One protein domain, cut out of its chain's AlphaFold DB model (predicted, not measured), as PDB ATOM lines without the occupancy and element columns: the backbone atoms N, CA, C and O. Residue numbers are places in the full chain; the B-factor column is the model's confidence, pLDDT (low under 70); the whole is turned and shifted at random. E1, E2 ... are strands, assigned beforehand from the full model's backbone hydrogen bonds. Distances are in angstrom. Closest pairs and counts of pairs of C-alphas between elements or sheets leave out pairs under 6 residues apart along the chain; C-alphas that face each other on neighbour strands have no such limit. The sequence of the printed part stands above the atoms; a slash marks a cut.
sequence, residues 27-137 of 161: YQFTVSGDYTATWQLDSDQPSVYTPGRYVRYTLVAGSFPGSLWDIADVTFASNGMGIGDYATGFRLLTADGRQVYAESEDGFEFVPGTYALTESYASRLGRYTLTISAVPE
ATOM      1  N   TYR A  27      44.105  23.198  96.380       92.81
ATOM      2  CA  TYR A  27      45.087  22.115  96.376       92.81
ATOM      3  C   TYR A  27      46.467  22.617  96.784       92.81
ATOM      4  O   TYR A  27      46.931  23.667  96.341       92.81
ATOM      5  N   GLN A  28      47.160  21.819  97.593       95.94
ATOM      6  CA  GLN A  28      48.573  21.979  97.903       95.94
ATOM      7  C   GLN A  28      49.406  21.161  96.921       95.94
ATOM      8  O   GLN A  28      49.195  19.956  96.763       95.94
ATOM      9  N   PHE A  29      50.404  21.813  96.335       97.94
ATOM     10  CA  PHE A  29      51.376  21.211  95.437       97.94
ATOM     11  C   PHE A  29      52.754  21.230  96.082       97.94
ATOM     12  O   PHE A  29      53.168  22.228  96.680       97.94
ATOM     13  N   THR A  30      53.471  20.126  95.917       98.38
ATOM     14  CA  THR A  30      54.865  19.995  96.325       98.38
ATOM     15  C   THR A  30      55.620  19.238  95.250       98.38
ATOM     16  O   THR A  30      55.328  18.069  94.999       98.38
ATOM     17  N   VAL A  31      56.609  19.880  94.641       98.25
ATOM     18  CA  VAL A  31      57.647  19.200  93.863       98.25
ATOM     19  C   VAL A  31      58.813  18.914  94.800       98.25
ATOM     20  O   VAL A  31      59.193  19.779  95.585       98.25
ATOM     21  N   SER A  32      59.373  17.712  94.733       97.81
ATOM     22  CA  SER A  32      60.570  17.305  95.472       97.81
ATOM     23  C   SER A  32      61.525  16.510  94.582       97.81
ATOM     24  O   SER A  32      61.135  16.045  93.511       97.81
ATOM     25  N   GLY A  33      62.775  16.341  95.024       95.44
ATOM     26  CA  GLY A  33      63.848  15.698  94.260       95.44
ATOM     27  C   GLY A  33      64.973  16.687  93.977       95.44
ATOM     28  O   GLY A  33      65.360  17.444  94.867       95.44
ATOM     29  N   ASP A  34      65.464  16.716  92.739       94.00
ATOM     30  CA  ASP A  34      66.568  17.605  92.336       94.00
ATOM     31  C   ASP A  34      66.162  19.093  92.254       94.00
ATOM     32  O   ASP A  34      67.006  19.982  92.154       94.00
ATOM     33  N   TYR A  35      64.858  19.368  92.312       95.06
ATOM     34  CA  TYR A  35      64.248  20.685  92.462       95.06
ATOM     35  C   TYR A  35      63.108  20.551  93.470       95.06
ATOM     36  O   TYR A  35      62.377  19.560  93.441       95.06
ATOM     37  N   THR A  36      62.965  21.518  94.377       97.50
ATOM     38  CA  THR A  36      61.916  21.494  95.403       97.50
ATOM     39  C   THR A  36      61.156  22.805  95.390       97.50
ATOM     40  O   THR A  36      61.765  23.854  95.549       97.50
ATOM     41  N   ALA A  37      59.840  22.747  95.211       98.31
ATOM     42  CA  ALA A  37      58.973  23.921  95.204       98.31
ATOM     43  C   ALA A  37      57.618  23.586  95.818       98.31
ATOM     44  O   ALA A  37      57.155  22.447  95.721       98.31
ATOM     45  N   THR A  38      56.976  24.574  96.433       98.44
ATOM     46  CA  THR A  38      55.665  24.413  97.071       98.44
ATOM     47  C   THR A  38      54.764  25.594  96.765       98.44
ATOM     48  O   THR A  38      55.198  26.740  96.790       98.44
ATOM     49  N   TRP A  39      53.498  25.325  96.468       97.56
ATOM     50  CA  TRP A  39      52.506  26.367  96.207       97.56
ATOM     51  C   TRP A  39      51.095  25.810  96.400       97.56
ATOM     52  O   TRP A  39      50.915  24.606  96.597       97.56
ATOM     53  N   GLN A  40      50.099  26.688  96.350       95.12
ATOM     54  CA  GLN A  40      48.693  26.301  96.352       95.12
ATOM     55  C   GLN A  40      48.007  26.857  95.111       95.12
ATOM     56  O   GLN A  40      48.363  27.944  94.655       95.12
ATOM     57  N   LEU A  41      47.057  26.106  94.559       92.12
ATOM     58  CA  LEU A  41      46.197  26.569  93.471       92.12
ATOM     59  C   LEU A  41      44.757  26.229  93.778       92.12
ATOM     60  O   LEU A  41      44.466  25.191  94.370       92.12
ATOM     61  N   ASP A  42      43.895  27.100  93.292       85.50
ATOM     62  CA  ASP A  42      42.476  26.847  93.189       85.50
ATOM     63  C   ASP A  42      42.152  26.211  91.824       85.50
ATOM     64  O   ASP A  42      42.767  26.557  90.804       85.50
ATOM     65  N   SER A  43      41.237  25.245  91.791       73.31
ATOM     66  CA  SER A  43      40.857  24.537  90.565       73.31
ATOM     67  C   SER A  43      39.934  25.335  89.645       73.31
ATOM     68  O   SER A  43      39.877  25.023  88.455       73.31
ATOM     69  N   ASP A  44      39.256  26.379  90.131       72.06
ATOM     70  CA  ASP A  44      38.174  27.006  89.360       72.06
ATOM     71  C   ASP A  44      38.631  27.854  88.159       72.06
ATOM     72  O   ASP A  44      37.865  28.015  87.206       72.06
ATOM     73  N   GLN A  45      39.849  28.409  88.167       71.50
ATOM     74  CA  GLN A  45      40.222  29.466  87.215       71.50
ATOM     75  C   GLN A  45      41.706  29.435  86.804       71.50
ATOM     76  O   GLN A  45      42.506  30.267  87.251       71.50
ATOM     77  N   PRO A  46      42.118  28.536  85.888       86.19
ATOM     78  CA  PRO A  46      43.409  28.687  85.228       86.19
ATOM     79  C   PRO A  46      43.451  30.009  84.446       86.19
ATOM     80  O   PRO A  46      42.515  30.362  83.731       86.19
ATOM     81  N   SER A  47      44.573  30.727  84.525       89.88
ATOM     82  CA  SER A  47      44.778  31.985  83.789       89.88
ATOM     83  C   SER A  47      44.734  31.782  82.271       89.88
ATOM     84  O   SER A  47      44.295  32.658  81.530       89.88
ATOM     85  N   VAL A  48      45.203  30.621  81.800       89.50
ATOM     86  CA  VAL A  48      45.125  30.199  80.397       89.50
ATOM     87  C   VAL A  48      44.776  28.717  80.333       89.50
ATOM     88  O   VAL A  48      45.412  27.894  80.990       89.50
ATOM     89  N   TYR A  49      43.819  28.373  79.475       88.31
ATOM     90  CA  TYR A  49      43.396  27.000  79.218       88.31
ATOM     91  C   TYR A  49      43.440  26.697  77.717       88.31
ATOM     92  O   TYR A  49      42.932  27.463  76.901       88.31
ATOM     93  N   THR A  50      44.077  25.591  77.332       86.81
ATOM     94  CA  THR A  50      44.038  25.063  75.962       86.81
ATOM     95  C   THR A  50      43.682  23.574  76.020       86.81
ATOM     96  O   THR A  50      44.552  22.778  76.393       86.81
ATOM     97  N   PRO A  51      42.442  23.193  75.646       81.50
ATOM     98  CA  PRO A  51      41.965  21.811  75.702       81.50
ATOM     99  C   PRO A  51      42.940  20.816  75.069       81.50
ATOM    100  O   PRO A  51      43.486  21.077  73.992       81.50
ATOM    101  N   GLY A  52      43.186  19.691  75.746       79.00
ATOM    102  CA  GLY A  52      44.088  18.635  75.275       79.00
ATOM    103  C   GLY A  52      45.570  19.023  75.182       79.00
ATOM    104  O   GLY A  52      46.375  18.242  74.668       79.00
ATOM    105  N   ARG A  53      45.958  20.221  75.645       85.62
ATOM    106  CA  ARG A  53      47.329  20.733  75.525       85.62
ATOM    107  C   ARG A  53      47.935  21.085  76.872       85.62
ATOM    108  O   ARG A  53      48.877  20.420  77.297       85.62
ATOM    109  N   TYR A  54      47.435  22.137  77.513       91.38
ATOM    110  CA  TYR A  54      47.933  22.580  78.809       91.38
ATOM    111  C   TYR A  54      46.967  23.536  79.499       91.38
ATOM    112  O   TYR A  54      46.124  24.182  78.872       91.38
ATOM    113  N   VAL A  55      47.192  23.688  80.797       92.38
ATOM    114  CA  VAL A  55      46.638  24.744  81.637       92.38
ATOM    115  C   VAL A  55      47.783  25.522  82.262       92.38
ATOM    116  O   VAL A  55      48.837  24.952  82.564       92.38
ATOM    117  N   ARG A  56      47.608  26.828  82.441       93.50
ATOM    118  CA  ARG A  56      48.604  27.684  83.081       93.50
ATOM    119  C   ARG A  56      47.953  28.602  84.096       93.50
ATOM    120  O   ARG A  56      46.957  29.255  83.801       93.50
ATOM    121  N   TYR A  57      48.618  28.704  85.235       94.38
ATOM    122  CA  TYR A  57      48.379  29.684  86.273       94.38
ATOM    123  C   TYR A  57      49.537  30.672  86.249       94.38
ATOM    124  O   TYR A  57      50.698  30.268  86.314       94.38
ATOM    125  N   THR A  58      49.229  31.951  86.091       94.69
ATOM    126  CA  THR A  58      50.224  33.024  86.155       94.69
ATOM    127  C   THR A  58      50.262  33.620  87.548       94.69
ATOM    128  O   THR A  58      49.244  33.596  88.238       94.69
ATOM    129  N   LEU A  59      51.390  34.226  87.925       94.75
ATOM    130  CA  LEU A  59      51.508  34.962  89.193       94.75
ATOM    131  C   LEU A  59      51.228  34.099  90.440       94.75
ATOM    132  O   LEU A  59      50.674  34.574  91.431       94.75
ATOM    133  N   VAL A  60      51.622  32.827  90.407       96.00
ATOM    134  CA  VAL A  60      51.429  31.904  91.527       96.00
ATOM    135  C   VAL A  60      52.458  32.209  92.603       96.00
ATOM    136  O   VAL A  60      53.654  32.064  92.359       96.00
ATOM    137  N   ALA A  61      52.005  32.604  93.791       96.44
ATOM    138  CA  ALA A  61      52.868  32.754  94.958       96.44
ATOM    139  C   ALA A  61      53.172  31.389  95.596       96.44
ATOM    140  O   ALA A  61      52.303  30.517  95.678       96.44
ATOM    141  N   GLY A  62      54.400  31.202  96.073       97.00
ATOM    142  CA  GLY A  62      54.823  29.942  96.677       97.00
ATOM    143  C   GLY A  62      56.247  29.994  97.209       97.00
ATOM    144  O   GLY A  62      56.708  31.029  97.664       97.00
ATOM    145  N   SER A  63      56.937  28.864  97.171       98.12
ATOM    146  CA  SER A  63      58.385  28.774  97.313       98.12
ATOM    147  C   SER A  63      58.933  28.198  96.021       98.12
ATOM    148  O   SER A  63      58.641  27.048  95.681       98.12
ATOM    149  N   PHE A  64      59.705  29.000  95.291       97.94
ATOM    150  CA  PHE A  64      60.238  28.628  93.987       97.94
ATOM    151  C   PHE A  64      61.731  28.952  93.946       97.94
ATOM    152  O   PHE A  64      62.109  30.055  93.551       97.94
ATOM    153  N   PRO A  65      62.620  28.012  94.321       97.06
ATOM    154  CA  PRO A  65      64.055  28.250  94.268       97.06
ATOM    155  C   PRO A  65      64.494  28.747  92.889       97.06
ATOM    156  O   PRO A  65      64.130  28.169  91.863       97.06
ATOM    157  N   GLY A  66      65.265  29.833  92.876       94.62
ATOM    158  CA  GLY A  66      65.691  30.516  91.654       94.62
ATOM    159  C   GLY A  66      64.712  31.573  91.127       94.62
ATOM    160  O   GLY A  66      65.092  32.305  90.216       94.62
ATOM    161  N   SER A  67      63.504  31.697  91.690       96.88
ATOM    162  CA  SER A  67      62.623  32.840  91.429       96.88
ATOM    163  C   SER A  67      63.142  34.100  92.120       96.88
ATOM    164  O   SER A  67      63.727  34.030  93.201       96.88
ATOM    165  N   LEU A  68      62.906  35.268  91.514       95.62
ATOM    166  CA  LEU A  68      63.265  36.551  92.127       95.62
ATOM    167  C   LEU A  68      62.321  36.966  93.261       95.62
ATOM    168  O   LEU A  68      62.760  37.643  94.190       95.62
ATOM    169  N   TRP A  69      61.039  36.607  93.167       95.19
ATOM    170  CA  TRP A  69      59.990  37.075  94.086       95.19
ATOM    171  C   TRP A  69      59.190  35.943  94.720       95.19
ATOM    172  O   TRP A  69      58.163  36.214  95.335       95.19
ATOM    173  N   ASP A  70      59.636  34.695  94.550       96.31
ATOM    174  CA  ASP A  70      58.859  33.510  94.921       96.31
ATOM    175  C   ASP A  70      57.460  33.516  94.269       96.31
ATOM    176  O   ASP A  70      56.449  33.094  94.838       96.31
ATOM    177  N   ILE A  71      57.427  33.998  93.021       95.62
ATOM    178  CA  ILE A  71      56.249  34.049  92.161       95.62
ATOM    179  C   ILE A  71      56.602  33.414  90.817       95.62
ATOM    180  O   ILE A  71      57.570  33.809  90.160       95.62
ATOM    181  N   ALA A  72      55.786  32.458  90.383       97.69
ATOM    182  CA  ALA A  72      56.019  31.716  89.156       97.69
ATOM    183  C   ALA A  72      54.762  31.578  88.291       97.69
ATOM    184  O   ALA A  72      53.631  31.584  88.772       97.69
ATOM    185  N   ASP A  73      54.985  31.384  86.997       97.12
ATOM    186  CA  ASP A  73      54.003  30.799  86.100       97.12
ATOM    187  C   ASP A  73      54.104  29.274  86.196       97.12
ATOM    188  O   ASP A  73      55.144  28.684  85.878       97.12
ATOM    189  N   VAL A  74      53.012  28.623  86.588       96.88
ATOM    190  CA  VAL A  74      52.922  27.164  86.715       96.88
ATOM    191  C   VAL A  74      52.065  26.621  85.580       96.88
ATOM    192  O   VAL A  74      50.936  27.053  85.369       96.88
ATOM    193  N   THR A  75      52.608  25.678  84.813       95.94
ATOM    194  CA  THR A  75      51.926  25.040  83.682       95.94
ATOM    195  C   THR A  75      51.821  23.539  83.914       95.94
ATOM    196  O   THR A  75      52.832  22.903  84.204       95.94
ATOM    197  N   PHE A  76      50.641  22.963  83.699       95.00
ATOM    198  CA  PHE A  76      50.439  21.514  83.630       95.00
ATOM    199  C   PHE A  76      49.982  21.150  82.221       95.00
ATOM    200  O   PHE A  76      49.109  21.809  81.665       95.00
ATOM    201  N   ALA A  77      50.576  20.120  81.633       93.31
ATOM    202  CA  ALA A  77      50.312  19.668  80.274       93.31
ATOM    203  C   ALA A  77      50.004  18.168  80.258       93.31
ATOM    204  O   ALA A  77      50.244  17.457  81.236       93.31
ATOM    205  N   SER A  78      49.515  17.666  79.124       90.81
ATOM    206  CA  SER A  78      49.222  16.235  78.969       90.81
ATOM    207  C   SER A  78      50.465  15.344  79.116       90.81
ATOM    208  O   SER A  78      50.359  14.182  79.508       90.81
ATOM    209  N   ASN A  79      51.647  15.905  78.846       91.56
ATOM    210  CA  ASN A  79      52.939  15.224  78.864       91.56
ATOM    211  C   ASN A  79      53.913  15.738  79.939       91.56
ATOM    212  O   ASN A  79      55.096  15.405  79.872       91.56
ATOM    213  N   GLY A  80      53.465  16.541  80.909       94.12
ATOM    214  CA  GLY A  80      54.343  17.011  81.979       94.12
ATOM    215  C   GLY A  80      53.933  18.338  82.602       94.12
ATOM    216  O   GLY A  80      52.754  18.676  82.687       94.12
ATOM    217  N   MET A  81      54.923  19.098  83.061       95.94
ATOM    218  CA  MET A  81      54.722  20.395  83.697       95.94
ATOM    219  C   MET A  81      55.884  21.362  83.480       95.94
ATOM    220  O   MET A  81      56.992  20.997  83.074       95.94
ATOM    221  N   GLY A  82      55.637  22.623  83.810       96.56
ATOM    222  CA  GLY A  82      56.644  23.667  83.798       96.56
ATOM    223  C   GLY A  82      56.453  24.681  84.909       96.56
ATOM    224  O   GLY A  82      55.325  25.033  85.238       96.56
ATOM    225  N   ILE A  83      57.572  25.187  85.421       97.69
ATOM    226  CA  ILE A  83      57.620  26.335  86.326       97.69
ATOM    227  C   ILE A  83      58.550  27.368  85.688       97.69
ATOM    228  O   ILE A  83      59.707  27.062  85.382       97.69
ATOM    229  N   GLY A  84      58.037  28.568  85.437       97.25
ATOM    230  CA  GLY A  84      58.810  29.709  84.951       97.25
ATOM    231  C   GLY A  84      58.779  30.845  85.961       97.25
ATOM    232  O   GLY A  84      57.724  31.136  86.508       97.25
ATOM    233  N   ASP A  85      59.912  31.487  86.212       96.75
ATOM    234  CA  ASP A  85      59.954  32.692  87.033       96.75
ATOM    235  C   ASP A  85      59.164  33.813  86.348       96.75
ATOM    236  O   ASP A  85      59.414  34.135  85.183       96.75
ATOM    237  N   TYR A  86      58.220  34.408  87.075       93.06
ATOM    238  CA  TYR A  86      57.348  35.442  86.520       93.06
ATOM    239  C   TYR A  86      58.125  36.713  86.138       93.06
ATOM    240  O   TYR A  86      57.858  37.326  85.106       93.06
ATOM    241  N   ALA A  87      59.104  37.109  86.955       94.00
ATOM    242  CA  ALA A  87      59.800  38.385  86.802       94.00
ATOM    243  C   ALA A  87      60.776  38.398  85.613       94.00
ATOM    244  O   ALA A  87      60.947  39.420  84.951       94.00
ATOM    245  N   THR A  88      61.434  37.268  85.355       93.81
ATOM    246  CA  THR A  88      62.517  37.145  84.369       93.81
ATOM    247  C   THR A  88      62.141  36.311  83.149       93.81
ATOM    248  O   THR A  88      62.843  36.360  82.140       93.81
ATOM    249  N   GLY A  89      61.074  35.510  83.232       89.44
ATOM    250  CA  GLY A  89      60.725  34.510  82.223       89.44
ATOM    251  C   GLY A  89      61.674  33.305  82.188       89.44
ATOM    252  O   GLY A  89      61.543  32.445  81.312       89.44
ATOM    253  N   PHE A  90      62.637  33.220  83.113       93.06
ATOM    254  CA  PHE A  90      63.568  32.101  83.187       93.06
ATOM    255  C   PHE A  90      62.847  30.812  83.588       93.06
ATOM    256  O   PHE A  90      61.942  30.813  84.421       93.06
ATOM    257  N   ARG A  91      63.255  29.678  83.015       94.38
ATOM    258  CA  ARG A  91      62.633  28.393  83.322       94.38
ATOM    259  C   ARG A  91      63.272  27.758  84.552       94.38
ATOM    260  O   ARG A  91      64.427  27.347  84.503       94.38
ATOM    261  N   LEU A  92      62.490  27.638  85.620       95.19
ATOM    262  CA  LEU A  92      62.906  27.023  86.879       95.19
ATOM    263  C   LEU A  92      62.805  25.493  86.821       95.19
ATOM    264  O   LEU A  92      63.687  24.803  87.321       95.19
ATOM    265  N   LEU A  93      61.766  24.969  86.159       95.31
ATOM    266  CA  LEU A  93      61.562  23.532  85.952       95.31
ATOM    267  C   LEU A  93      60.895  23.247  84.601       95.31
ATOM    268  O   LEU A  93      59.942  23.924  84.198       95.31
ATOM    269  N   THR A  94      61.361  22.211  83.903       95.44
ATOM    270  CA  THR A  94      60.635  21.574  82.792       95.44
ATOM    271  C   THR A  94      60.730  20.077  82.976       95.44
ATOM    272  O   THR A  94      61.812  19.513  82.842       95.44
ATOM    273  N   ALA A  95      59.607  19.450  83.295       95.50
ATOM    274  CA  ALA A  95      59.594  18.031  83.577       95.50
ATOM    275  C   ALA A  95      58.514  17.325  82.765       95.50
ATOM    276  O   ALA A  95      57.386  17.807  82.665       95.50
ATOM    277  N   ASP A  96      58.868  16.166  82.232       95.38
ATOM    278  CA  ASP A  96      57.973  15.229  81.584       95.38
ATOM    279  C   ASP A  96      57.261  14.377  82.635       95.38
ATOM    280  O   ASP A  96      57.808  14.047  83.693       95.38
ATOM    281  N   GLY A  97      56.024  14.004  82.335       94.06
ATOM    282  CA  GLY A  97      55.189  13.221  83.232       94.06
ATOM    283  C   GLY A  97      53.813  12.944  82.650       94.06
ATOM    284  O   GLY A  97      53.494  13.334  81.529       94.06
ATOM    285  N   ARG A  98      52.975  12.256  83.425       93.44
ATOM    286  CA  ARG A  98      51.560  12.090  83.067       93.44
ATOM    287  C   ARG A  98      50.766  13.354  83.389       93.44
ATOM    288  O   ARG A  98      51.107  14.072  84.327       93.44
ATOM    289  N   GLN A  99      49.665  13.550  82.672       92.50
ATOM    290  CA  GLN A  99      48.648  14.540  83.016       92.50
ATOM    291  C   GLN A  99      48.146  14.341  84.456       92.50
ATOM    292  O   GLN A  99      47.947  13.208  84.903       92.50
ATOM    293  N   VAL A 100      47.946  15.450  85.170       93.06
ATOM    294  CA  VAL A 100      47.572  15.466  86.601       93.06
ATOM    295  C   VAL A 100      46.221  16.128  86.862       93.06
ATOM    296  O   VAL A 100      45.893  16.465  87.995       93.06
ATOM    297  N   TYR A 101      45.452  16.337  85.803       89.31
ATOM    298  CA  TYR A 101      44.152  16.979  85.852       89.31
ATOM    299  C   TYR A 101      43.161  16.256  84.952       89.31
ATOM    300  O   TYR A 101      43.538  15.726  83.900       89.31
ATOM    301  N   ALA A 102      41.904  16.246  85.371       84.12
ATOM    302  CA  ALA A 102      40.790  15.778  84.574       84.12
ATOM    303  C   ALA A 102      40.210  16.933  83.750       84.12
ATOM    304  O   ALA A 102      40.214  18.092  84.168       84.12
ATOM    305  N   GLU A 103      39.709  16.598  82.566       73.38
ATOM    306  CA  GLU A 103      38.834  17.476  81.796       73.38
ATOM    307  C   GLU A 103      37.404  16.978  82.037       73.38
ATOM    308  O   GLU A 103      37.113  15.813  81.760       73.38
ATOM    309  N   SER A 104      36.533  17.816  82.600       65.62
ATOM    310  CA  SER A 104      35.126  17.477  82.834       65.62
ATOM    311  C   SER A 104      34.197  18.580  82.323       65.62
ATOM    312  O   SER A 104      34.629  19.717  82.122       65.62
ATOM    313  N   GLU A 105      32.918  18.249  82.111       54.81
ATOM    314  CA  GLU A 105      31.880  19.238  81.767       54.81
ATOM    315  C   GLU A 105      31.650  20.251  82.904       54.81
ATOM    316  O   GLU A 105      31.267  21.389  82.636       54.81
ATOM    317  N   ASP A 106      31.950  19.856  84.147       56.09
ATOM    318  CA  ASP A 106      31.766  20.648  85.370       56.09
ATOM    319  C   ASP A 106      32.981  21.524  85.719       56.09
ATOM    320  O   ASP A 106      32.922  22.335  86.643       56.09
ATOM    321  N   GLY A 107      34.078  21.402  84.965       63.28
ATOM    322  CA  GLY A 107      35.276  22.211  85.145       63.28
ATOM    323  C   GLY A 107      36.576  21.416  85.134       63.28
ATOM    324  O   GLY A 107      36.628  20.209  84.875       63.28
ATOM    325  N   PHE A 108      37.656  22.147  85.380       74.88
ATOM    326  CA  PHE A 108      38.997  21.606  85.521       74.88
ATOM    327  C   PHE A 108      39.205  21.142  86.966       74.88
ATOM    328  O   PHE A 108      39.005  21.921  87.890       74.88
ATOM    329  N   GLU A 109      39.640  19.898  87.165       85.31
ATOM    330  CA  GLU A 109      39.920  19.362  88.503       85.31
ATOM    331  C   GLU A 109      41.303  18.716  88.531       85.31
ATOM    332  O   GLU A 109      41.663  17.925  87.651       85.31
ATOM    333  N   PHE A 110      42.101  19.048  89.544       89.81
ATOM    334  CA  PHE A 110      43.361  18.357  89.773       89.81
ATOM    335  C   PHE A 110      43.086  16.987  90.371       89.81
ATOM    336  O   PHE A 110      42.290  16.854  91.285       89.81
ATOM    337  N   VAL A 111      43.802  15.964  89.913       91.94
ATOM    338  CA  VAL A 111      43.691  14.622  90.485       91.94
ATOM    339  C   VAL A 111      44.700  14.514  91.635       91.94
ATOM    340  O   VAL A 111      45.911  14.502  91.370       91.94
ATOM    341  N   PRO A 112      44.277  14.416  92.911       94.00
ATOM    342  CA  PRO A 112      45.212  14.278  94.017       94.00
ATOM    343  C   PRO A 112      46.049  13.008  93.898       94.00
ATOM    344  O   PRO A 112      45.604  11.977  93.393       94.00
ATOM    345  N   GLY A 113      47.279  13.069  94.396       96.00
ATOM    346  CA  GLY A 113      48.175  11.923  94.404       96.00
ATOM    347  C   GLY A 113      49.633  12.299  94.211       96.00
ATOM    348  O   GLY A 113      50.027  13.462  94.279       96.00
ATOM    349  N   THR A 114      50.438  11.271  93.960       97.94
ATOM    350  CA  THR A 114      51.882  11.387  93.774       97.94
ATOM    351  C   THR A 114      52.256  10.967  92.358       97.94
ATOM    352  O   THR A 114      51.780   9.953  91.836       97.94
ATOM    353  N   TYR A 115      53.107  11.761  91.721       97.31
ATOM    354  CA  TYR A 115      53.431  11.682  90.306       97.31
ATOM    355  C   TYR A 115      54.945  11.729  90.137       97.31
ATOM    356  O   TYR A 115      55.588  12.697  90.536       97.31
ATOM    357  N   ALA A 116      55.513  10.684  89.539       96.69
ATOM    358  CA  ALA A 116      56.909  10.704  89.129       96.69
ATOM    359  C   ALA A 116      57.068  11.598  87.895       96.69
ATOM    360  O   ALA A 116      56.277  11.498  86.954       96.69
ATOM    361  N   LEU A 117      58.100  12.434  87.910       95.81
ATOM    362  CA  LEU A 117      58.467  13.312  86.811       95.81
ATOM    363  C   LEU A 117      59.953  13.149  86.490       95.81
ATOM    364  O   LEU A 117      60.772  12.856  87.367       95.81
ATOM    365  N   THR A 118      60.306  13.388  85.236       94.56
ATOM    366  CA  THR A 118      61.692  13.369  84.757       94.56
ATOM    367  C   THR A 118      62.006  14.662  84.040       94.56
ATOM    368  O   THR A 118      61.142  15.207  83.371       94.56
ATOM    369  N   GLU A 119      63.227  15.162  84.154       91.19
ATOM    370  CA  GLU A 119      63.646  16.356  83.415       91.19
ATOM    371  C   GLU A 119      63.434  16.173  81.902       91.19
ATOM    372  O   GLU A 119      63.828  15.151  81.339       91.19
ATOM    373  N   SER A 120      62.833  17.168  81.243       87.88
ATOM    374  CA  SER A 120      62.517  17.087  79.807       87.88
ATOM    375  C   SER A 120      63.730  17.303  78.897       87.88
ATOM    376  O   SER A 120      63.703  16.971  77.710       87.88
ATOM    377  N   TYR A 121      64.813  17.896  79.407       80.50
ATOM    378  CA  TYR A 121      66.014  18.160  78.617       80.50
ATOM    379  C   TYR A 121      67.007  17.000  78.712       80.50
ATOM    380  O   TYR A 121      67.530  16.689  79.779       80.50
ATOM    381  N   ALA A 122      67.355  16.430  77.555       61.09
ATOM    382  CA  ALA A 122      68.202  15.238  77.421       61.09
ATOM    383  C   ALA A 122      69.604  15.324  78.071       61.09
ATOM    384  O   ALA A 122      70.279  14.307  78.202       61.09
ATOM    385  N   SER A 123      70.071  16.514  78.459       66.19
ATOM    386  CA  SER A 123      71.392  16.724  79.069       66.19
ATOM    387  C   SER A 123      71.418  16.556  80.592       66.19
ATOM    388  O   SER A 123      72.503  16.561  81.177       66.19
ATOM    389  N   ARG A 124      70.260  16.407  81.250       64.25
ATOM    390  CA  ARG A 124      70.147  16.234  82.705       64.25
ATOM    391  C   ARG A 124      69.206  15.077  83.028       64.25
ATOM    392  O   ARG A 124      68.116  14.985  82.488       64.25
ATOM    393  N   LEU A 125      69.625  14.207  83.946       79.00
ATOM    394  CA  LEU A 125      68.822  13.082  84.443       79.00
ATOM    395  C   LEU A 125      68.053  13.469  85.714       79.00
ATOM    396  O   LEU A 125      68.063  12.720  86.691       79.00
ATOM    397  N   GLY A 126      67.446  14.658  85.714       89.06
ATOM    398  CA  GLY A 126      66.716  15.157  86.873       89.06
ATOM    399  C   GLY A 126      65.517  14.268  87.190       89.06
ATOM    400  O   GLY A 126      64.780  13.865  86.283       89.06
ATOM    401  N   ARG A 127      65.333  13.931  88.467       94.25
ATOM    402  CA  ARG A 127      64.184  13.159  88.950       94.25
ATOM    403  C   ARG A 127      63.402  13.969  89.961       94.25
ATOM    404  O   ARG A 127      63.959  14.454  90.947       94.25
ATOM    405  N   TYR A 128      62.095  14.043  89.737       95.94
ATOM    406  CA  TYR A 128      61.200  14.791  90.602       95.94
ATOM    407  C   TYR A 128      59.974  13.974  90.970       95.94
ATOM    408  O   TYR A 128      59.573  13.034  90.284       95.94
ATOM    409  N   THR A 129      59.370  14.353  92.082       97.94
ATOM    410  CA  THR A 129      58.074  13.851  92.511       97.94
ATOM    411  C   THR A 129      57.161  15.039  92.733       97.94
ATOM    412  O   THR A 129      57.462  15.890  93.562       97.94
ATOM    413  N   LEU A 130      56.046  15.093  92.009       98.31
ATOM    414  CA  LEU A 130      54.956  16.009  92.314       98.31
ATOM    415  C   LEU A 130      53.968  15.314  93.245       98.31
ATOM    416  O   LEU A 130      53.497  14.218  92.953       98.31
ATOM    417  N   THR A 131      53.614  15.979  94.333       98.38
ATOM    418  CA  THR A 131      52.516  15.591  95.215       98.38
ATOM    419  C   THR A 131      51.440  16.665  95.170       98.38
ATOM    420  O   THR A 131      51.754  17.845  95.309       98.38
ATOM    421  N   ILE A 132      50.193  16.240  94.975       96.44
ATOM    422  CA  ILE A 132      48.992  17.077  94.984       96.44
ATOM    423  C   ILE A 132      48.080  16.553  96.089       96.44
ATOM    424  O   ILE A 132      47.748  15.364  96.103       96.44
ATOM    425  N   SER A 133      47.658  17.423  97.000       94.12
ATOM    426  CA  SER A 133      46.696  17.084  98.050       94.12
ATOM    427  C   SER A 133      45.645  18.172  98.189       94.12
ATOM    428  O   SER A 133      46.000  19.346  98.268       94.12
ATOM    429  N   ALA A 134      44.381  17.773  98.288       90.19
ATOM    430  CA  ALA A 134      43.297  18.663  98.676       90.19
ATOM    431  C   ALA A 134      43.587  19.311 100.038       90.19
ATOM    432  O   ALA A 134      44.024  18.632 100.975       90.19
ATOM    433  N   VAL A 135      43.350  20.616 100.148       86.94
ATOM    434  CA  VAL A 135      43.403  21.374 101.397       86.94
ATOM    435  C   VAL A 135      41.972  21.480 101.918       86.94
ATOM    436  O   VAL A 135      41.162  22.187 101.321       86.94
ATOM    437  N   PRO A 136      41.621  20.795 103.021       77.50
ATOM    438  CA  PRO A 136      40.251  20.823 103.507       77.50
ATOM    439  C   PRO A 136      39.837  22.239 103.908       77.50
ATOM    440  O   PRO A 136      40.568  22.933 104.620       77.50
ATOM    441  N   GLU A 137      38.639  22.648 103.487       74.62
ATOM    442  CA  GLU A 137      38.120  23.969 103.824       74.62
ATOM    443  C   GLU A 137      38.038  24.169 105.350       74.62
ATOM    444  O   GLU A 137      37.555  23.288 106.075       74.62
TER     445      GLU A 137
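Overview. This is residues 27 to 137 of the 161 residues of an uncharacterized protein of Massilia umbonata (UniProt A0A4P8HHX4). What shape does the model show? It is a closed barrel of eight strands, E1, E2, E4, E5, E6, E7, E10, E11 and back to E1, with E1, E2 and E11 in one wall crossing E5 and E6 in the opposite wall. The short E3 is paired onto E4, and a small separate hairpin, E8 and E9, lies at one end of the longest axis. What is it made of? The printed part has 111 residues with no named helix and eleven named strands, E1 to E11 in chain order, neighbours antiparallel: the class is all strand. It is compact, with a radius of gyration of the C-alphas of 13.1 A and spans of 39 by 27 by 27 A.

Arrangement. Where does the ring begin and close? E1, residues 27 to 33, has E2, residues 37 to 42, on one side and E11, residues 127 to 134, on the other side. Within hydrogen-bond range are N 29 and O 39 of the hairpin E1 and E2, 2.9 A, and N 30 and O 131 between E1 and E11, 2.9 A. How does the ring go on from E2? E3, residues 48 to 50, E4, residues 54 to 63, E5, residues 71 to 77, E6, residues 80 to 85, and E7, residues 91 to 96, form a meander, each strand the antiparallel neighbour of the one before. E4 bends by 79 degrees at residue 59, and its pairing is staggered: 54 to 56 with E3, 54 to 61 with E5, 62 to 63 with E2. Within hydrogen-bond range are N 50 and O 54, 2.9 A, N 63 and O 38, 2.8 A, N 57 and O 74, 2.8 A, N 75 and O 82, 2.8 A, and N 83 and O 93, 3.0 A. What completes the ring? E10, residues 113 to 119, pairs with E7, N 96 and O 118 being 2.7 A apart, and with E11, N 115 and O 130 being 2.8 A apart. What lies outside the ring? E8, residues 101 to 104, and E9, residues 107 to 110, form a hairpin with N 102 and O 109 2.8 A apart, and E9 runs on into E10 at 78 degrees.

Along the chain. Where are the anchor points? C-alpha 27, where E1 begins, is at (45.087, 22.115, 96.376), and C-alpha 134, where E11 ends, is at (43.297, 18.663, 98.676). How long are the longer strands? From first to last C-alpha E11 measures 23.7 A, E4 22.1 A, E1 19.9 A, E5 19.6 A and E10 19.5 A.

Size, cuts and confidence. How large is it? The two C-alphas farthest apart, those of Ser 123 and Glu 137, are 42.1 A apart. Is the printed part continuous? It has no cut and no long link. Where is confidence low? Residues 104 to 107 and 122 to 124 are under 70, and the mean pLDDT of the printed part is 90.3.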